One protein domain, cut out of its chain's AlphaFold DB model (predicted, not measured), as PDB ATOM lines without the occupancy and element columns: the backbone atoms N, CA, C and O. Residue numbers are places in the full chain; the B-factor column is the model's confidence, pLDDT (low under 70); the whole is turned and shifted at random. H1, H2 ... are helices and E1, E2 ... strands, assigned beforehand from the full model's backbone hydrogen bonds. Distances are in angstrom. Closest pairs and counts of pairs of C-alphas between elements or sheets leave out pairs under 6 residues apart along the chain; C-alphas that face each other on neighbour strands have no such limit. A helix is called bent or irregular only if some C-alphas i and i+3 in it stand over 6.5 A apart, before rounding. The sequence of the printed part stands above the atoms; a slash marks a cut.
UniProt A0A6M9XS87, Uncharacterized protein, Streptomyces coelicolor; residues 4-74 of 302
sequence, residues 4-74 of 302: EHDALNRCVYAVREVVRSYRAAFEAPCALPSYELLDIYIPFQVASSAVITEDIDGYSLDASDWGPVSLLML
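What this domain is: This is residues 4 to 74 of the 302 residues of an uncharacterized protein of Streptomyces coelicolor (UniProt A0A6M9XS87). A two-stranded ribbon bent in its course makes one side of an open, loose shape: the hairpin E2 and E3 is one limb, the pair E1 and E4 the other, and the helix H1 stands across a gap from the hairpin. The long link of residues 27 to 40 folds back from the end of H1 to E1. The printed part has 71 residues with one named helix and four named strands, in the order H1, E1, E2, E3, E4; the class is mixed, helices and strands, and both two-stranded sheets, E2 - E3 and E1 - E4, are antiparallel. The whole is loose, with a radius of gyration of the C-alphas of 14.8 A and spans of 37 by 35 by 21 A.

How they stand to each other: E2, residues 47 to 55, and E3, residues 58 to 66, form a hairpin at 159 degrees, with N 51 and O 63 2.8 A apart, within hydrogen-bond range. E3 bends by 61 degrees at residue 63. E1, residues 41 to 44, runs on into E2 across a break of 2 residues, at 61 degrees. E1 and E4, residues 70 to 73, are antiparallel at 143 degrees, with N 42 and O 72 at 2.9 A. H1, residues 7 to 26, is apart from E2, E3 and E4; each of its O i to N i+4 pairs is within hydrogen-bond range.

Where its parts are: E2 is 20.9 A long from first to last C-alpha, E3 21.5 A, E1 9.4 A and E4 9.8 A. H1 is 28.8 A long, from C-alpha 7 at (-40.775, 22.342, 15.340) to C-alpha 26 at (-20.315, 29.199, -3.714). E4 ends with C-alpha 73 at (-39.673, 36.485, 19.504).

The domain as a whole: The two C-alphas farthest apart, those of Ile 40 and Ile 56, are 39.0 A apart. The printed part has no cut. The link from H1 to E1 is long, with 14 residues; the other three are tight. Mean pLDDT of the printed part is 87.0, and residues 4 and 57 are under 70.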
ATOM      1  N   GLU A   4     -36.216  16.349  17.365       68.75
ATOM      2  CA  GLU A   4     -37.457  15.641  17.078       68.75
ATOM      3  C   GLU A   4     -38.687  16.201  17.816       68.75
ATOM      4  O   GLU A   4     -39.815  15.992  17.370       68.75
ATOM      5  N   HIS A   5     -38.492  16.949  18.905       75.81
ATOM      6  CA  HIS A   5     -39.569  17.486  19.738       75.81
ATOM      7  C   HIS A   5     -39.789  18.996  19.585       75.81
ATOM      8  O   HIS A   5     -40.704  19.539  20.199       75.81
ATOM      9  N   ASP A   6     -38.995  19.681  18.759       85.06
ATOM     10  CA  ASP A   6     -39.089  21.126  18.557       85.06
ATOM     11  C   ASP A   6     -39.271  21.466  17.073       85.06
ATOM     12  O   ASP A   6     -38.374  21.291  16.249       85.06
ATOM     13  N   ALA A   7     -40.461  21.957  16.713       85.38
ATOM     14  CA  ALA A   7     -40.775  22.342  15.340       85.38
ATOM     15  C   ALA A   7     -39.831  23.432  14.805       85.38
ATOM     16  O   ALA A   7     -39.398  23.330  13.658       85.38
ATOM     17  N   LEU A   8     -39.452  24.414  15.633       86.94
ATOM     18  CA  LEU A   8     -38.540  25.477  15.214       86.94
ATOM     19  C   LEU A   8     -37.164  24.896  14.891       86.94
ATOM     20  O   LEU A   8     -36.651  25.109  13.794       86.94
ATOM     21  N   ASN A   9     -36.588  24.112  15.804       87.88
ATOM     22  CA  ASN A   9     -35.266  23.526  15.582       87.88
ATOM     23  C   ASN A   9     -35.239  22.528  14.408       87.88
ATOM     24  O   ASN A   9     -34.227  22.466  13.709       87.88
ATOM     25  N   ARG A  10     -36.343  21.823  14.103       88.56
ATOM     26  CA  ARG A  10     -36.462  21.026  12.860       88.56
ATOM     27  C   ARG A  10     -36.395  21.894  11.608       88.56
ATOM     28  O   ARG A  10     -35.634  21.575  10.696       88.56
ATOM     29  N   CYS A  11     -37.136  23.002  11.570       88.88
ATOM     30  CA  CYS A  11     -37.079  23.945  10.452       88.88
ATOM     31  C   CYS A  11     -35.676  24.549  10.300       88.88
ATOM     32  O   CYS A  11     -35.139  24.588   9.196       88.88
ATOM     33  N   VAL A  12     -35.046  24.959  11.406       90.06
ATOM     34  CA  VAL A  12     -33.676  25.498  11.405       90.06
ATOM     35  C   VAL A  12     -32.684  24.476  10.864       90.06
ATOM     36  O   VAL A  12     -31.812  24.838  10.079       90.06
ATOM     37  N   TYR A  13     -32.826  23.203  11.232       90.38
ATOM     38  CA  TYR A  13     -31.982  22.133  10.713       90.38
ATOM     39  C   TYR A  13     -32.179  21.892   9.216       90.38
ATOM     40  O   TYR A  13     -31.195  21.811   8.486       90.38
ATOM     41  N   ALA A  14     -33.424  21.856   8.733       89.88
ATOM     42  CA  ALA A  14     -33.700  21.721   7.304       89.88
ATOM     43  C   ALA A  14     -33.075  22.875   6.496       89.88
ATOM     44  O   ALA A  14     -32.368  22.645   5.516       89.88
ATOM     45  N   VAL A  15     -33.237  24.121   6.961       90.50
ATOM     46  CA  VAL A  15     -32.600  25.294   6.336       90.50
ATOM     47  C   VAL A  15     -31.076  25.198   6.419       90.50
ATOM     48  O   VAL A  15     -30.377  25.516   5.455       90.50
ATOM     49  N   ARG A  16     -30.533  24.737   7.550       92.50
ATOM     50  CA  ARG A  16     -29.092  24.545   7.733       92.50
ATOM     51  C   ARG A  16     -28.516  23.590   6.694       92.50
ATOM     52  O   ARG A  16     -27.457  23.898   6.156       92.50
ATOM     53  N   GLU A  17     -29.190  22.487   6.382       91.88
ATOM     54  CA  GLU A  17     -28.717  21.522   5.383       91.88
ATOM     55  C   GLU A  17     -28.624  22.130   3.976       91.88
ATOM     56  O   GLU A  17     -27.601  21.953   3.310       91.88
ATOM     57  N   VAL A  18     -29.603  22.949   3.576       90.69
ATOM     58  CA  VAL A  18     -29.550  23.716   2.316       90.69
ATOM     59  C   VAL A  18     -28.395  24.722   2.334       90.69
ATOM     60  O   VAL A  18     -27.617  24.825   1.382       90.69
ATOM     61  N   VAL A  19     -28.226  25.451   3.445       92.12
ATOM     62  CA  VAL A  19     -27.147  26.440   3.589       92.12
ATOM     63  C   VAL A  19     -25.767  25.776   3.535       92.12
ATOM     64  O   VAL A  19     -24.840  26.368   2.983       92.12
ATOM     65  N   ARG A  20     -25.598  24.552   4.049       94.00
ATOM     66  CA  ARG A  20     -24.333  23.803   3.929       94.00
ATOM     67  C   ARG A  20     -23.973  23.548   2.464       94.00
ATOM     68  O   ARG A  20     -22.853  23.877   2.063       94.00
ATOM     69  N   SER A  21     -24.912  23.047   1.658       92.81
ATOM     70  CA  SER A  21     -24.704  22.829   0.216       92.81
ATOM     71  C   SER A  21     -24.416  24.144  -0.514       92.81
ATOM     72  O   SER A  21     -23.445  24.234  -1.265       92.81
ATOM     73  N   TYR A  22     -25.169  25.208  -0.213       93.12
ATOM     74  CA  TYR A  22     -24.946  26.550  -0.766       93.12
ATOM     75  C   TYR A  22     -23.540  27.083  -0.457       93.12
ATOM     76  O   TYR A  22     -22.820  27.553  -1.344       93.12
ATOM     77  N   ARG A  23     -23.106  26.977   0.804       93.31
ATOM     78  CA  ARG A  23     -21.762  27.376   1.230       93.31
ATOM     79  C   ARG A  23     -20.703  26.623   0.447       93.31
ATOM     80  O   ARG A  23     -19.787  27.254  -0.075       93.31
ATOM     81  N   ALA A  24     -20.826  25.302   0.342       92.69
ATOM     82  CA  ALA A  24     -19.887  24.485  -0.413       92.69
ATOM     83  C   ALA A  24     -19.877  24.878  -1.901       92.69
ATOM     84  O   ALA A  24     -18.806  25.133  -2.458       92.69
ATOM     85  N   ALA A  25     -21.034  25.039  -2.538       91.81
ATOM     86  CA  ALA A  25     -21.128  25.465  -3.929       91.81
ATOM     87  C   ALA A  25     -20.411  26.800  -4.168       91.81
ATOM     88  O   ALA A  25     -19.502  26.879  -5.001       91.81
ATOM     89  N   PHE A  26     -20.728  27.830  -3.394       91.44
ATOM     90  CA  PHE A  26     -20.315  29.199  -3.714       91.44
ATOM     91  C   PHE A  26     -19.154  29.738  -2.879       91.44
ATOM     92  O   PHE A  26     -18.748  30.883  -3.060       91.44
ATOM     93  N   GLU A  27     -18.617  28.933  -1.962       91.06
ATOM     94  CA  GLU A  27     -17.620  29.362  -0.970       91.06
ATOM     95  C   GLU A  27     -18.089  30.600  -0.191       91.06
ATOM     96  O   GLU A  27     -17.299  31.476   0.176       91.06
ATOM     97  N   ALA A  28     -19.402  30.698   0.026       91.12
ATOM     98  CA  ALA A  28     -20.019  31.810   0.727       91.12
ATOM     99  C   ALA A  28     -19.726  31.684   2.234       91.12
ATOM    100  O   ALA A  28     -20.041  30.654   2.827       91.12
ATOM    101  N   PRO A  29     -19.151  32.701   2.901       89.88
ATOM    102  CA  PRO A  29     -18.821  32.630   4.326       89.88
ATOM    103  C   PRO A  29     -20.039  32.919   5.232       89.88
ATOM    104  O   PRO A  29     -19.902  33.568   6.274       89.88
ATOM    105  N   CYS A  30     -21.245  32.484   4.842       88.50
ATOM    106  CA  CYS A  30     -22.460  32.638   5.652       88.50
ATOM    107  C   CYS A  30     -22.457  31.738   6.882       88.50
ATOM    108  O   CYS A  30     -21.842  30.672   6.902       88.50
ATOM    109  N   ALA A  31     -23.104  32.216   7.945       88.56
ATOM    110  CA  ALA A  31     -23.299  31.434   9.155       88.56
ATOM    111  C   ALA A  31     -24.115  30.183   8.819       88.56
ATOM    112  O   ALA A  31     -25.004  30.240   7.971       88.56
ATOM    113  N   LEU A  32     -23.822  29.061   9.484       90.25
ATOM    114  CA  LEU A  32     -24.801  27.980   9.524       90.25
ATOM    115  C   LEU A  32     -25.906  28.406  10.486       90.25
ATOM    116  O   LEU A  32     -25.575  28.735  11.624       90.25
ATOM    117  N   PRO A  33     -27.179  28.382  10.069       89.88
ATOM    118  CA  PRO A  33     -28.281  28.600  10.985       89.88
ATOM    119  C   PRO A  33     -28.183  27.654  12.187       89.88
ATOM    120  O   PRO A  33     -27.951  26.444  12.056       89.88
ATOM    121  N   SER A  34     -28.327  28.238  13.366       90.50
ATOM    122  CA  SER A  34     -28.626  27.574  14.631       90.50
ATOM    123  C   SER A  34     -29.544  28.503  15.408       90.50
ATOM    124  O   SER A  34     -29.605  29.691  15.088       90.50
ATOM    125  N   TYR A  35     -30.237  27.979  16.415       89.62
ATOM    126  CA  TYR A  35     -31.131  28.779  17.243       89.62
ATOM    127  C   TYR A  35     -30.449  30.062  17.745       89.62
ATOM    128  O   TYR A  35     -31.004  31.142  17.602       89.62
ATOM    129  N   GLU A  36     -29.203  29.967  18.211       89.44
ATOM    130  CA  GLU A  36     -28.393  31.060  18.766       89.44
ATOM    131  C   GLU A  36     -27.857  32.047  17.720       89.44
ATOM    132  O   GLU A  36     -27.287  33.068  18.083       89.44
ATOM    133  N   LEU A  37     -27.972  31.744  16.426       89.50
ATOM    134  CA  LEU A  37     -27.501  32.610  15.337       89.50
ATOM    135  C   LEU A  37     -28.648  33.231  14.536       89.50
ATOM    136  O   LEU A  37     -28.399  33.996  13.601       89.50
ATOM    137  N   LEU A  38     -29.886  32.884  14.881       89.25
ATOM    138  CA  LEU A  38     -31.085  33.498  14.335       89.25
ATOM    139  C   LEU A  38     -31.237  34.949  14.807       89.25
ATOM    140  O   LEU A  38     -30.621  35.367  15.781       89.25
ATOM    141  N   ASP A  39     -32.066  35.710  14.099       88.81
ATOM    142  CA  ASP A  39     -32.490  37.038  14.543       88.81
ATOM    143  C   ASP A  39     -33.436  36.939  15.756       88.81
ATOM    144  O   ASP A  39     -34.016  35.882  16.014       88.81
ATOM    145  N   ILE A  40     -33.632  38.046  16.475       90.69
ATOM    146  CA  ILE A  40     -34.574  38.140  17.600       90.69
ATOM    147  C   ILE A  40     -36.019  37.855  17.166       90.69
ATOM    148  O   ILE A  40     -36.795  37.297  17.942       90.69
ATOM    149  N   TYR A  41     -36.384  38.215  15.933       90.25
ATOM    150  CA  TYR A  41     -37.716  37.995  15.376       90.25
ATOM    151  C   TYR A  41     -37.655  37.054  14.183       90.25
ATOM    152  O   TYR A  41     -37.042  37.367  13.163       90.25
ATOM    153  N   ILE A  42     -38.361  35.930  14.288       89.81
ATOM    154  CA  ILE A  42     -38.452  34.948  13.213       89.81
ATOM    155  C   ILE A  42     -39.864  34.938  12.638       89.81
ATOM    156  O   ILE A  42     -40.819  34.682  13.380       89.81
ATOM    157  N   PRO A  43     -40.028  35.219  11.331       90.62
ATOM    158  CA  PRO A  43     -41.312  35.043  10.682       90.62
ATOM    159  C   PRO A  43     -41.652  33.554  10.651       90.62
ATOM    160  O   PRO A  43     -40.832  32.725  10.259       90.62
ATOM    161  N   PHE A  44     -42.872  33.217  11.052       89.62
ATOM    162  CA  PHE A  44     -43.375  31.853  10.988       89.62
ATOM    163  C   PHE A  44     -44.833  31.828  10.537       89.62
ATOM    164  O   PHE A  44     -45.586  32.790  10.707       89.62
ATOM    165  N   GLN A  45     -45.226  30.696   9.971       89.69
ATOM    166  CA  GLN A  45     -46.610  30.360   9.676       89.69
ATOM    167  C   GLN A  45     -46.891  28.962  10.204       89.69
ATOM    168  O   GLN A  45     -46.000  28.113  10.266       89.69
ATOM    169  N   VAL A  46     -48.141  28.733  10.582       86.00
ATOM    170  CA  VAL A  46     -48.630  27.420  10.995       86.00
ATOM    171  C   VAL A  46     -49.764  27.051  10.057       86.00
ATOM    172  O   VAL A  46     -50.663  27.862   9.820       86.00
ATOM    173  N   ALA A  47     -49.704  25.845   9.505       86.69
ATOM    174  CA  ALA A  47     -50.802  25.290   8.735       86.69
ATOM    175  C   ALA A  47     -51.874  24.760   9.696       86.69
ATOM    176  O   ALA A  47     -51.563  24.010  10.622       86.69
ATOM    177  N   SER A  48     -53.132  25.151   9.482       84.62
ATOM    178  CA  SER A  48     -54.289  24.615  10.217       84.62
ATOM    179  C   SER A  48     -54.577  23.165   9.803       84.62
ATOM    180  O   SER A  48     -55.028  22.348  10.605       84.62
ATOM    181  N   SER A  49     -54.272  22.846   8.544       85.94
ATOM    182  CA  SER A  49     -54.328  21.520   7.948       85.94
ATOM    183  C   SER A  49     -53.285  21.407   6.837       85.94
ATOM    184  O   SER A  49     -52.981  22.384   6.145       85.94
ATOM    185  N   ALA A  50     -52.732  20.209   6.677       84.44
ATOM    186  CA  ALA A  50     -51.807  19.865   5.611       84.44
ATOM    187  C   ALA A  50     -52.186  18.485   5.068       84.44
ATOM    188  O   ALA A  50     -52.299  17.524   5.830       84.44
ATOM    189  N   VAL A  51     -52.399  18.406   3.759       85.12
ATOM    190  CA  VAL A  51     -52.485  17.150   3.019       85.12
ATOM    191  C   VAL A  51     -51.064  16.804   2.612       85.12
ATOM    192  O   VAL A  51     -50.441  17.532   1.838       85.12
ATOM    193  N   ILE A  52     -50.554  15.734   3.210       83.31
ATOM    194  CA  ILE A  52     -49.245  15.179   2.900       83.31
ATOM    195  C   ILE A  52     -49.488  13.867   2.176       83.31
ATOM    196  O   ILE A  52     -50.162  12.987   2.720       83.31
ATOM    197  N   THR A  53     -48.941  13.751   0.978       84.44
ATOM    198  CA  THR A  53     -49.063  12.553   0.153       84.44
ATOM    199  C   THR A  53     -47.709  11.869   0.113       84.44
ATOM    200  O   THR A  53     -46.668  12.522   0.123       84.44
ATOM    201  N   GLU A  54     -47.719  10.545   0.211       84.00
ATOM    202  CA  GLU A  54     -46.507   9.741   0.116       84.00
ATOM    203  C   GLU A  54     -46.405   9.197  -1.305       84.00
ATOM    204  O   GLU A  54     -47.250   8.417  -1.752       84.00
ATOM    205  N   ASP A  55     -45.357   9.625  -1.992       77.38
ATOM    206  CA  ASP A  55     -45.050   9.308  -3.373       77.38
ATOM    207  C   ASP A  55     -43.760   8.469  -3.429       77.38
ATOM    208  O   ASP A  55     -43.063   8.269  -2.433       77.38
ATOM    209  N   ILE A  56     -43.399   7.985  -4.623       71.31
ATOM    210  CA  ILE A  56     -42.167   7.194  -4.829       71.31
ATOM    211  C   ILE A  56     -40.908   7.988  -4.426       71.31
ATOM    212  O   ILE A  56     -39.935   7.392  -3.964       71.31
ATOM    213  N   ASP A  57     -40.955   9.316  -4.556       63.50
ATOM    214  CA  ASP A  57     -39.842  10.228  -4.273       63.50
ATOM    215  C   ASP A  57     -39.891  10.831  -2.850       63.50
ATOM    216  O   ASP A  57     -39.065  11.679  -2.508       63.50
ATOM    217  N   GLY A  58     -40.827  10.396  -1.994       74.81
ATOM    218  CA  GLY A  58     -40.956  10.847  -0.604       74.81
ATOM    219  C   GLY A  58     -42.301  11.502  -0.295       74.81
ATOM    220  O   GLY A  58     -43.329  11.094  -0.814       74.81
ATOM    221  N   TYR A  59     -42.310  12.503   0.587       75.50
ATOM    222  CA  TYR A  59     -43.537  13.198   0.989       75.50
ATOM    223  C   TYR A  59     -43.720  14.500   0.206       75.50
ATOM    224  O   TYR A  59     -42.829  15.353   0.212       75.50
ATOM    225  N   SER A  60     -44.888  14.689  -0.400       74.12
ATOM    226  CA  SER A  60     -45.306  15.928  -1.055       74.12
ATOM    227  C   SER A  60     -46.339  16.673  -0.202       74.12
ATOM    228  O   SER A  60     -47.189  16.080   0.463       74.12
ATOM    229  N   LEU A  61     -46.230  18.007  -0.162       79.75
ATOM    230  CA  LEU A  61     -47.214  18.879   0.486       79.75
ATOM    231  C   LEU A  61     -48.207  19.374  -0.575       79.75
ATOM    232  O   LEU A  61     -48.012  20.440  -1.158       79.75
ATOM    233  N   ASP A  62     -49.258  18.597  -0.817       77.12
ATOM    234  CA  ASP A  62     -50.182  18.814  -1.940       77.12
ATOM    235  C   ASP A  62     -51.158  19.969  -1.720       77.12
ATOM    236  O   ASP A  62     -51.479  20.727  -2.637       77.12
ATOM    237  N   ALA A  63     -51.647  20.113  -0.491       81.25
ATOM    238  CA  ALA A  63     -52.538  21.198  -0.111       81.25
ATOM    239  C   ALA A  63     -52.309  21.565   1.349       81.25
ATOM    240  O   ALA A  63     -52.174  20.703   2.213       81.25
ATOM    241  N   SER A  64     -52.271  22.857   1.647       84.69
ATOM    242  CA  SER A  64     -52.101  23.340   3.015       84.69
ATOM    243  C   SER A  64     -52.835  24.657   3.208       84.69
ATOM    244  O   SER A  64     -52.744  25.561   2.379       84.69
ATOM    245  N   ASP A  65     -53.577  24.747   4.308       88.81
ATOM    246  CA  ASP A  65     -54.253  25.974   4.722       88.81
ATOM    247  C   ASP A  65     -53.359  26.711   5.721       88.81
ATOM    248  O   ASP A  65     -53.340  26.422   6.921       88.81
ATOM    249  N   TRP A  66     -52.527  27.607   5.193       87.25
ATOM    250  CA  TRP A  66     -51.584  28.384   5.988       87.25
ATOM    251  C   TRP A  66     -52.269  29.582   6.633       87.25
ATOM    252  O   TRP A  66     -52.866  30.422   5.960       87.25
ATOM    253  N   GLY A  67     -52.109  29.705   7.949       87.56
ATOM    254  CA  GLY A  67     -52.509  30.903   8.674       87.56
ATOM    255  C   GLY A  67     -51.683  32.149   8.301       87.56
ATOM    256  O   GLY A  67     -50.719  32.086   7.525       87.56
ATOM    257  N   PRO A  68     -52.022  33.311   8.885       90.00
ATOM    258  CA  PRO A  68     -51.270  34.543   8.667       90.00
ATOM    259  C   PRO A  68     -49.813  34.413   9.139       90.00
ATOM    260  O   PRO A  68     -49.522  33.728  10.123       90.00
ATOM    261  N   VAL A  69     -48.898  35.118   8.461       91.62
ATOM    262  CA  VAL A  69     -47.506  35.265   8.921       91.62
ATOM    263  C   VAL A  69     -47.502  35.951  10.282       91.62
ATOM    264  O   VAL A  69     -48.043  37.045  10.439       91.62
ATOM    265  N   SER A  70     -46.879  35.302  11.259       91.69
ATOM    266  CA  SER A  70     -46.676  35.804  12.617       91.69
ATOM    267  C   SER A  70     -45.182  35.971  12.907       91.69
ATOM    268  O   SER A  70     -44.339  35.450  12.177       91.69
ATOM    269  N   LEU A  71     -44.841  36.704  13.969       92.06
ATOM    270  CA  LEU A  71     -43.461  36.861  14.439       92.06
ATOM    271  C   LEU A  71     -43.274  36.106  15.751       92.06
ATOM    272  O   LEU A  71     -44.001  36.343  16.716       92.06
ATOM    273  N   LEU A  72     -42.293  35.211  15.783       90.38
ATOM    274  CA  LEU A  72     -41.829  34.560  16.998       90.38
ATOM    275  C   LEU A  72     -40.653  35.365  17.551       90.38
ATOM    276  O   LEU A  72     -39.660  35.555  16.851       90.38
ATOM    277  N   MET A  73     -40.774  35.839  18.790       92.06
ATOM    278  CA  MET A  73     -39.673  36.485  19.504       92.06
ATOM    279  C   MET A  73     -38.844  35.422  20.226       92.06
ATOM    280  O   MET A  73     -39.397  34.644  21.004       92.06
ATOM    281  N   LEU A  74     -37.540  35.390  19.963       91.00
ATOM    282  CA  LEU A  74     -36.601  34.486  20.624       91.00
ATOM    283  C   LEU A  74     -36.092  35.078  21.947       91.00
ATOM    284  O   LEU A  74     -36.260  36.264  22.231       91.00
TER     285      LEU A  74